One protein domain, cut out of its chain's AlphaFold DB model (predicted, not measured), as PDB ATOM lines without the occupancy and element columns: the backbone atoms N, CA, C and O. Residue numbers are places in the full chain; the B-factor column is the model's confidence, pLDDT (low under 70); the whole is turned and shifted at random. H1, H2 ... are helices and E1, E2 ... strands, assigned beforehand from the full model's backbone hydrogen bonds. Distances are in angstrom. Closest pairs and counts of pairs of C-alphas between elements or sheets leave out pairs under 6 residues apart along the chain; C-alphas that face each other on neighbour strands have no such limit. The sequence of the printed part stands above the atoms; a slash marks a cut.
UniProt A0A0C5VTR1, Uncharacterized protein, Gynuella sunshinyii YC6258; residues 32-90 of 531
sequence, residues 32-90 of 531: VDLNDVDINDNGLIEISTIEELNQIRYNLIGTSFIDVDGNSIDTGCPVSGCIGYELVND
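Overview. This is residues 32 to 90 of the 531 residues of an uncharacterized protein of Gynuella sunshinyii YC6258 (UniProt A0A0C5VTR1). Little regular structure: a compact, rounded tangle of loops holds a small pair of parallel strands, E1 and E2, with one short helix, H1, near them. The long loop of residues 59 to 83 leads from H1 back to E2. Of 59 printed residues, 17 are in named elements, in the order E1, H1, E2, class mixed. The radius of gyration of the C-alphas is 10.0 A, the spans 26 by 25 by 20 A.

Along the chain. E1, residues 44 to 47, 9.2 A from first to last C-alpha, begins at (56.406, -99.889, 75.980). H1, residues 50 to 58, measures 14.2 A. E2, residues 84 to 87, 10.6 A, ends at C-alpha (48.237, -102.534, 72.735).

Arrangement. Neighbours E1 and E2 are parallel at 40 degrees; N 47 and O 86, 2.7 A apart, are within hydrogen-bond range. E1, H1, E2 form a strand-helix-strand unit, parallel neighbour strands with a helix between, its crossover right-handed. The closest C-alphas of E1 and H1, Ile 47 and Leu 53, are 6.1 A apart. H1 and E2 are near each other, with 6 pairs of C-alphas within 10 A. In H1, 3 of 5 O i to N i+4 pairs are within range.

Size, cuts and confidence. The farthest C-alphas, Val 79 and Asp 90, are 28.7 A apart. The link H1 to E2 is long. The printed part has no cut; no printed residue is under 70 in pLDDT.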
ATOM      1  N   VAL A  32      52.359 -98.062  64.404       70.62
ATOM      2  CA  VAL A  32      53.689 -97.759  64.965       70.62
ATOM      3  C   VAL A  32      54.258 -96.554  64.219       70.62
ATOM      4  O   VAL A  32      54.487 -96.611  63.002       70.62
ATOM      5  N   ASP A  33      54.445 -95.437  64.922       79.12
ATOM      6  CA  ASP A  33      55.049 -94.256  64.327       79.12
ATOM      7  C   ASP A  33      56.556 -94.472  64.321       79.12
ATOM      8  O   ASP A  33      57.217 -94.469  65.349       79.12
ATOM      9  N   LEU A  34      57.136 -94.676  63.140       80.31
ATOM     10  CA  LEU A  34      58.571 -94.949  63.027       80.31
ATOM     11  C   LEU A  34      59.446 -93.761  63.478       80.31
ATOM     12  O   LEU A  34      60.665 -93.906  63.564       80.31
ATOM     13  N   ASN A  35      58.855 -92.587  63.733       86.12
ATOM     14  CA  ASN A  35      59.549 -91.452  64.343       86.12
ATOM     15  C   ASN A  35      59.451 -91.438  65.874       86.12
ATOM     16  O   ASN A  35      60.194 -90.678  66.492       86.12
ATOM     17  N   ASP A  36      58.527 -92.204  66.448       91.56
ATOM     18  CA  ASP A  36      58.248 -92.280  67.877       91.56
ATOM     19  C   ASP A  36      57.438 -93.553  68.189       91.56
ATOM     20  O   ASP A  36      56.215 -93.575  68.059       91.56
ATOM     21  N   VAL A  37      58.135 -94.643  68.516       93.94
ATOM     22  CA  VAL A  37      57.525 -95.965  68.736       93.94
ATOM     23  C   VAL A  37      56.991 -96.168  70.160       93.94
ATOM     24  O   VAL A  37      56.501 -97.257  70.434       93.94
ATOM     25  N   ASP A  38      57.169 -95.176  71.039       94.44
ATOM     26  CA  ASP A  38      56.712 -95.123  72.439       94.44
ATOM     27  C   ASP A  38      56.120 -93.723  72.693       94.44
ATOM     28  O   ASP A  38      56.677 -92.879  73.392       94.44
ATOM     29  N   ILE A  39      54.984 -93.460  72.045       91.88
ATOM     30  CA  ILE A  39      54.278 -92.172  71.962       91.88
ATOM     31  C   ILE A  39      53.972 -91.582  73.347       91.88
ATOM     32  O   ILE A  39      53.796 -90.364  73.488       91.88
ATOM     33  N   ASN A  40      53.824 -92.425  74.369       91.88
ATOM     34  CA  ASN A  40      53.476 -91.994  75.720       91.88
ATOM     35  C   ASN A  40      54.659 -91.979  76.716       91.88
ATOM     36  O   ASN A  40      54.441 -91.635  77.886       91.88
ATOM     37  N   ASP A  41      55.882 -92.263  76.252       92.44
ATOM     38  CA  ASP A  41      57.136 -92.280  77.016       92.44
ATOM     39  C   ASP A  41      57.117 -93.227  78.245       92.44
ATOM     40  O   ASP A  41      57.755 -92.942  79.272       92.44
ATOM     41  N   ASN A  42      56.370 -94.338  78.205       93.94
ATOM     42  CA  ASN A  42      56.267 -95.271  79.341       93.94
ATOM     43  C   ASN A  42      57.253 -96.452  79.270       93.94
ATOM     44  O   ASN A  42      57.375 -97.210  80.241       93.94
ATOM     45  N   GLY A  43      57.992 -96.587  78.168       96.06
ATOM     46  CA  GLY A  43      58.928 -97.676  77.910       96.06
ATOM     47  C   GLY A  43      58.317 -98.893  77.212       96.06
ATOM     48  O   GLY A  43      58.995 -99.923  77.137       96.06
ATOM     49  N   LEU A  44      57.078 -98.828  76.725       97.56
ATOM     50  CA  LEU A  44      56.406 -99.889  75.980       97.56
ATOM     51  C   LEU A  44      56.093 -99.411  74.566       97.56
ATOM     52  O   LEU A  44      55.543 -98.345  74.344       97.56
ATOM     53  N   ILE A  45      56.443-100.244  73.597       98.00
ATOM     54  CA  ILE A  45      56.277 -99.932  72.184       98.00
ATOM     55  C   ILE A  45      54.813-100.123  71.786       98.00
ATOM     56  O   ILE A  45      54.272-101.215  71.994       98.00
ATOM     57  N   GLU A  46      54.179 -99.122  71.172       96.69
ATOM     58  CA  GLU A  46      52.771 -99.234  70.785       96.69
ATOM     59  C   GLU A  46      52.541-100.242  69.653       96.69
ATOM     60  O   GLU A  46      53.204-100.237  68.622       96.69
ATOM     61  N   ILE A  47      51.522-101.083  69.812       96.69
ATOM     62  CA  ILE A  47      51.074-102.082  68.845       96.69
ATOM     63  C   ILE A  47      49.595-101.838  68.548       96.69
ATOM     64  O   ILE A  47      48.733-101.876  69.429       96.69
ATOM     65  N   SER A  48      49.281-101.597  67.280       94.12
ATOM     66  CA  SER A  48      47.961-101.131  66.841       94.12
ATOM     67  C   SER A  48      47.302-102.046  65.800       94.12
ATOM     68  O   SER A  48      46.097-101.934  65.555       94.12
ATOM     69  N   THR A  49      48.082-102.946  65.191       92.06
ATOM     70  CA  THR A  49      47.665-103.883  64.140       92.06
ATOM     71  C   THR A  49      48.165-105.304  64.405       92.06
ATOM     72  O   THR A  49      49.077-105.540  65.198       92.06
ATOM     73  N   ILE A  50      47.581-106.281  63.705       90.44
ATOM     74  CA  ILE A  50      48.023-107.681  63.782       90.44
ATOM     75  C   ILE A  50      49.401-107.848  63.136       90.44
ATOM     76  O   ILE A  50      50.207-108.648  63.602       90.44
ATOM     77  N   GLU A  51      49.693-107.085  62.084       89.19
ATOM     78  CA  GLU A  51      51.006-107.037  61.451       89.19
ATOM     79  C   GLU A  51      52.087-106.623  62.455       89.19
ATOM     80  O   GLU A  51      53.108-107.298  62.547       89.19
ATOM     81  N   GLU A  52      51.847-105.577  63.246       93.75
ATOM     82  CA  GLU A  52      52.772-105.113  64.290       93.75
ATOM     83  C   GLU A  52      52.886-106.117  65.438       93.75
ATOM     84  O   GLU A  52      53.999-106.443  65.849       93.75
ATOM     85  N   LEU A  53      51.765-106.696  65.888       95.69
ATOM     86  CA  LEU A  53      51.777-107.801  66.854       95.69
ATOM     87  C   LEU A  53      52.650-108.956  66.346       95.69
ATOM     88  O   LEU A  53      53.408-109.560  67.100       95.69
ATOM     89  N   ASN A  54      52.571-109.256  65.050       92.69
ATOM     90  CA  ASN A  54      53.375-110.292  64.428       92.69
ATOM     91  C   ASN A  54      54.864-109.928  64.345       92.69
ATOM     92  O   ASN A  54      55.678-110.849  64.385       92.69
ATOM     93  N   GLN A  55      55.233-108.644  64.259       93.69
ATOM     94  CA  GLN A  55      56.633-108.198  64.226       93.69
ATOM     95  C   GLN A  55      57.364-108.377  65.565       93.69
ATOM     96  O   GLN A  55      58.587-108.516  65.575       93.69
ATOM     97  N   ILE A  56      56.640-108.461  66.688       95.94
ATOM     98  CA  ILE A  56      57.222-108.691  68.026       95.94
ATOM     99  C   ILE A  56      58.152-109.914  68.044       95.94
ATOM    100  O   ILE A  56      59.156-109.929  68.756       95.94
ATOM    101  N   ARG A  57      57.880-110.929  67.210       95.62
ATOM    102  CA  ARG A  57      58.704-112.146  67.117       95.62
ATOM    103  C   ARG A  57      60.159-111.899  66.698       95.62
ATOM    104  O   ARG A  57      60.982-112.788  66.872       95.62
ATOM    105  N   TYR A  58      60.480-110.728  66.149       96.00
ATOM    106  CA  TYR A  58      61.837-110.375  65.724       96.00
ATOM    107  C   TYR A  58      62.625-109.582  66.776       96.00
ATOM    108  O   TYR A  58      63.829-109.391  66.608       96.00
ATOM    109  N   ASN A  59      61.986-109.158  67.873       97.19
ATOM    110  CA  ASN A  59      62.666-108.631  69.055       97.19
ATOM    111  C   ASN A  59      61.949-109.094  70.335       97.19
ATOM    112  O   ASN A  59      61.228-108.359  71.002       97.19
ATOM    113  N   LEU A  60      62.201-110.341  70.721       97.75
ATOM    114  CA  LEU A  60      61.566-110.965  71.881       97.75
ATOM    115  C   LEU A  60      61.967-110.353  73.232       97.75
ATOM    116  O   LEU A  60      61.322-110.642  74.238       97.75
ATOM    117  N   ILE A  61      62.997-109.502  73.265       96.56
ATOM    118  CA  ILE A  61      63.416-108.769  74.464       96.56
ATOM    119  C   ILE A  61      62.803-107.367  74.544       96.56
ATOM    120  O   ILE A  61      63.053-106.677  75.526       96.56
ATOM    121  N   GLY A  62      62.014-106.922  73.561       96.56
ATOM    122  CA  GLY A  62      61.219-105.691  73.655       96.56
ATOM    123  C   GLY A  62      62.015-104.393  73.729       96.56
ATOM    124  O   GLY A  62      61.569-103.447  74.368       96.56
ATOM    125  N   THR A  63      63.214-104.344  73.142       96.62
ATOM    126  CA  THR A  63      64.054-103.128  73.169       96.62
ATOM    127  C   THR A  63      63.830-102.198  71.981       96.62
ATOM    128  O   THR A  63      64.283-101.059  72.015       96.62
ATOM    129  N   SER A  64      63.202-102.689  70.913       96.50
ATOM    130  CA  SER A  64      62.920-101.942  69.687       96.50
ATOM    131  C   SER A  64      61.825-102.625  68.865       96.50
ATOM    132  O   SER A  64      61.538-103.816  69.040       96.50
ATOM    133  N   PHE A  65      61.232-101.874  67.941       96.00
ATOM    134  CA  PHE A  65      60.360-102.399  66.901       96.00
ATOM    135  C   PHE A  65      61.205-102.802  65.690       96.00
ATOM    136  O   PHE A  65      62.066-102.035  65.258       96.00
ATOM    137  N   ILE A  66      60.978-103.997  65.143       93.81
ATOM    138  CA  ILE A  66      61.621-104.432  63.899       93.81
ATOM    139  C   ILE A  66      60.607-104.287  62.768       93.81
ATOM    140  O   ILE A  66      59.558-104.929  62.791       93.81
ATOM    141  N   ASP A  67      60.903-103.431  61.793       88.06
ATOM    142  CA  ASP A  67      60.016-103.237  60.646       88.06
ATOM    143  C   ASP A  67      60.122-104.377  59.611       88.06
ATOM    144  O   ASP A  67      60.941-105.294  59.709       88.06
ATOM    145  N   VAL A  68      59.285-104.309  58.572       82.81
ATOM    146  CA  VAL A  68      59.237-105.306  57.485       82.81
ATOM    147  C   VAL A  68      60.528-105.406  56.664       82.81
ATOM    148  O   VAL A  68      60.735-106.414  55.989       82.81
ATOM    149  N   ASP A  69      61.383-104.382  56.714       85.31
ATOM    150  CA  ASP A  69      62.678-104.341  56.033       85.31
ATOM    151  C   ASP A  69      63.819-104.832  56.951       85.31
ATOM    152  O   ASP A  69      64.967-104.951  56.510       85.31
ATOM    153  N   GLY A  70      63.510-105.165  58.209       87.06
ATOM    154  CA  GLY A  70      64.458-105.635  59.217       87.06
ATOM    155  C   GLY A  70      65.194-104.512  59.950       87.06
ATOM    156  O   GLY A  70      66.218-104.772  60.586       87.06
ATOM    157  N   ASN A  71      64.721-103.266  59.861       90.50
ATOM    158  CA  ASN A  71      65.316-102.153  60.591       90.50
ATOM    159  C   ASN A  71      64.858-102.178  62.049       90.50
ATOM    160  O   ASN A  71      63.668-102.287  62.333       90.50
ATOM    161  N   SER A  72      65.812-102.027  62.967       94.75
ATOM    162  CA  SER A  72      65.537-101.837  64.392       94.75
ATOM    163  C   SER A  72      65.260-100.369  64.680       94.75
ATOM    164  O   SER A  72      66.119 -99.524  64.423       94.75
ATOM    165  N   ILE A  73      64.092-100.086  65.248       94.12
ATOM    166  CA  ILE A  73      63.594 -98.740  65.522       94.12
ATOM    167  C   ILE A  73      63.291 -98.630  67.016       94.12
ATOM    168  O   ILE A  73      62.393 -99.285  67.535       94.12
ATOM    169  N   ASP A  74      64.080 -97.813  67.702       94.62
ATOM    170  CA  ASP A  74      63.970 -97.476  69.127       94.62
ATOM    171  C   ASP A  74      63.762 -95.966  69.339       94.62
ATOM    172  O   ASP A  74      63.843 -95.461  70.456       94.62
ATOM    173  N   THR A  75      63.523 -95.218  68.256       94.75
ATOM    174  CA  THR A  75      63.247 -93.780  68.338       94.75
ATOM    175  C   THR A  75      61.915 -93.579  69.046       94.75
ATOM    176  O   THR A  75      60.927 -94.147  68.606       94.75
ATOM    177  N   GLY A  76      61.905 -92.799  70.127       92.94
ATOM    178  CA  GLY A  76      60.750 -92.653  71.022       92.94
ATOM    179  C   GLY A  76      60.981 -93.286  72.390       92.94
ATOM    180  O   GLY A  76      60.582 -92.733  73.404       92.94
ATOM    181  N   CYS A  77      61.765 -94.369  72.452       95.88
ATOM    182  CA  CYS A  77      62.048 -95.030  73.720       95.88
ATOM    183  C   CYS A  77      62.741 -94.087  74.730       95.88
ATOM    184  O   CYS A  77      63.636 -93.312  74.357       95.88
ATOM    185  N   PRO A  78      62.430 -94.208  76.035       94.00
ATOM    186  CA  PRO A  78      63.052 -93.411  77.081       94.00
ATOM    187  C   PRO A  78      64.554 -93.691  77.173       94.00
ATOM    188  O   PRO A  78      65.072 -94.684  76.668       94.00
ATOM    189  N   VAL A  79      65.283 -92.849  77.913       90.94
ATOM    190  CA  VAL A  79      66.741 -93.004  78.112       90.94
ATOM    191  C   VAL A  79      67.114 -94.363  78.728       90.94
ATOM    192  O   VAL A  79      68.219 -94.855  78.510       90.94
ATOM    193  N   SER A  80      66.209 -94.976  79.494       90.94
ATOM    194  CA  SER A  80      66.364 -96.332  80.038       90.94
ATOM    195  C   SER A  80      66.202 -97.450  79.000       90.94
ATOM    196  O   SER A  80      66.525 -98.594  79.306       90.94
ATOM    197  N   GLY A  81      65.733 -97.122  77.796       94.25
ATOM    198  CA  GLY A  81      65.314 -98.051  76.754       94.25
ATOM    199  C   GLY A  81      63.875 -98.526  76.942       94.25
ATOM    200  O   GLY A  81      63.344 -98.510  78.056       94.25
ATOM    201  N   CYS A  82      63.264 -98.972  75.843       97.19
ATOM    202  CA  CYS A  82      62.014 -99.714  75.897       97.19
ATOM    203  C   CYS A  82      62.241-101.099  76.511       97.19
ATOM    204  O   CYS A  82      63.319-101.703  76.398       97.19
ATOM    205  N   ILE A  83      61.209-101.602  77.177       96.56
ATOM    206  CA  ILE A  83      61.234-102.880  77.878       96.56
ATOM    207  C   ILE A  83      60.197-103.877  77.369       96.56
ATOM    208  O   ILE A  83      60.233-105.033  77.797       96.56
ATOM    209  N   GLY A  84      59.314-103.464  76.466       97.94
ATOM    210  CA  GLY A  84      58.191-104.273  76.040       97.94
ATOM    211  C   GLY A  84      57.308-103.596  75.011       97.94
ATOM    212  O   GLY A  84      57.739-102.693  74.301       97.94
ATOM    213  N   TYR A  85      56.078-104.080  74.947       98.44
ATOM    214  CA  TYR A  85      55.067-103.720  73.970       98.44
ATOM    215  C   TYR A  85      53.743-103.455  74.678       98.44
ATOM    216  O   TYR A  85      53.450-104.100  75.688       98.44
ATOM    217  N   GLU A  86      52.921-102.573  74.125       98.31
ATOM    218  CA  GLU A  86      51.556-102.371  74.594       98.31
ATOM    219  C   GLU A  86      50.547-102.271  73.454       98.31
ATOM    220  O   GLU A  86      50.853-101.775  72.373       98.31
ATOM    221  N   LEU A  87      49.323-102.743  73.684       98.12
ATOM    222  CA  LEU A  87      48.237-102.534  72.735       98.12
ATOM    223  C   LEU A  87      47.653-101.129  72.882       98.12
ATOM    224  O   LEU A  87      47.356-100.685  73.989       98.12
ATOM    225  N   VAL A  88      47.379-100.490  71.744       97.06
ATOM    226  CA  VAL A  88      46.617 -99.225  71.679       97.06
ATOM    227  C   VAL A  88      45.269 -99.356  70.974       97.06
ATOM    228  O   VAL A  88      44.484 -98.408  70.946       97.06
ATOM    229  N   ASN A  89      44.990-100.524  70.393       95.38
ATOM    230  CA  ASN A  89      43.734-100.844  69.725       95.38
ATOM    231  C   ASN A  89      43.310-102.286  70.027       95.38
ATOM    232  O   ASN A  89      44.140-103.169  70.244       95.38
ATOM    233  N   ASP A  90      42.003-102.536  69.936       96.81
ATOM    234  CA  ASP A  90      41.491-103.899  69.804       96.81
ATOM    235  C   ASP A  90      41.948-104.506  68.470       96.81
ATOM    236  O   ASP A  90      41.803-103.891  67.410       96.81
TER     237      ASP A  90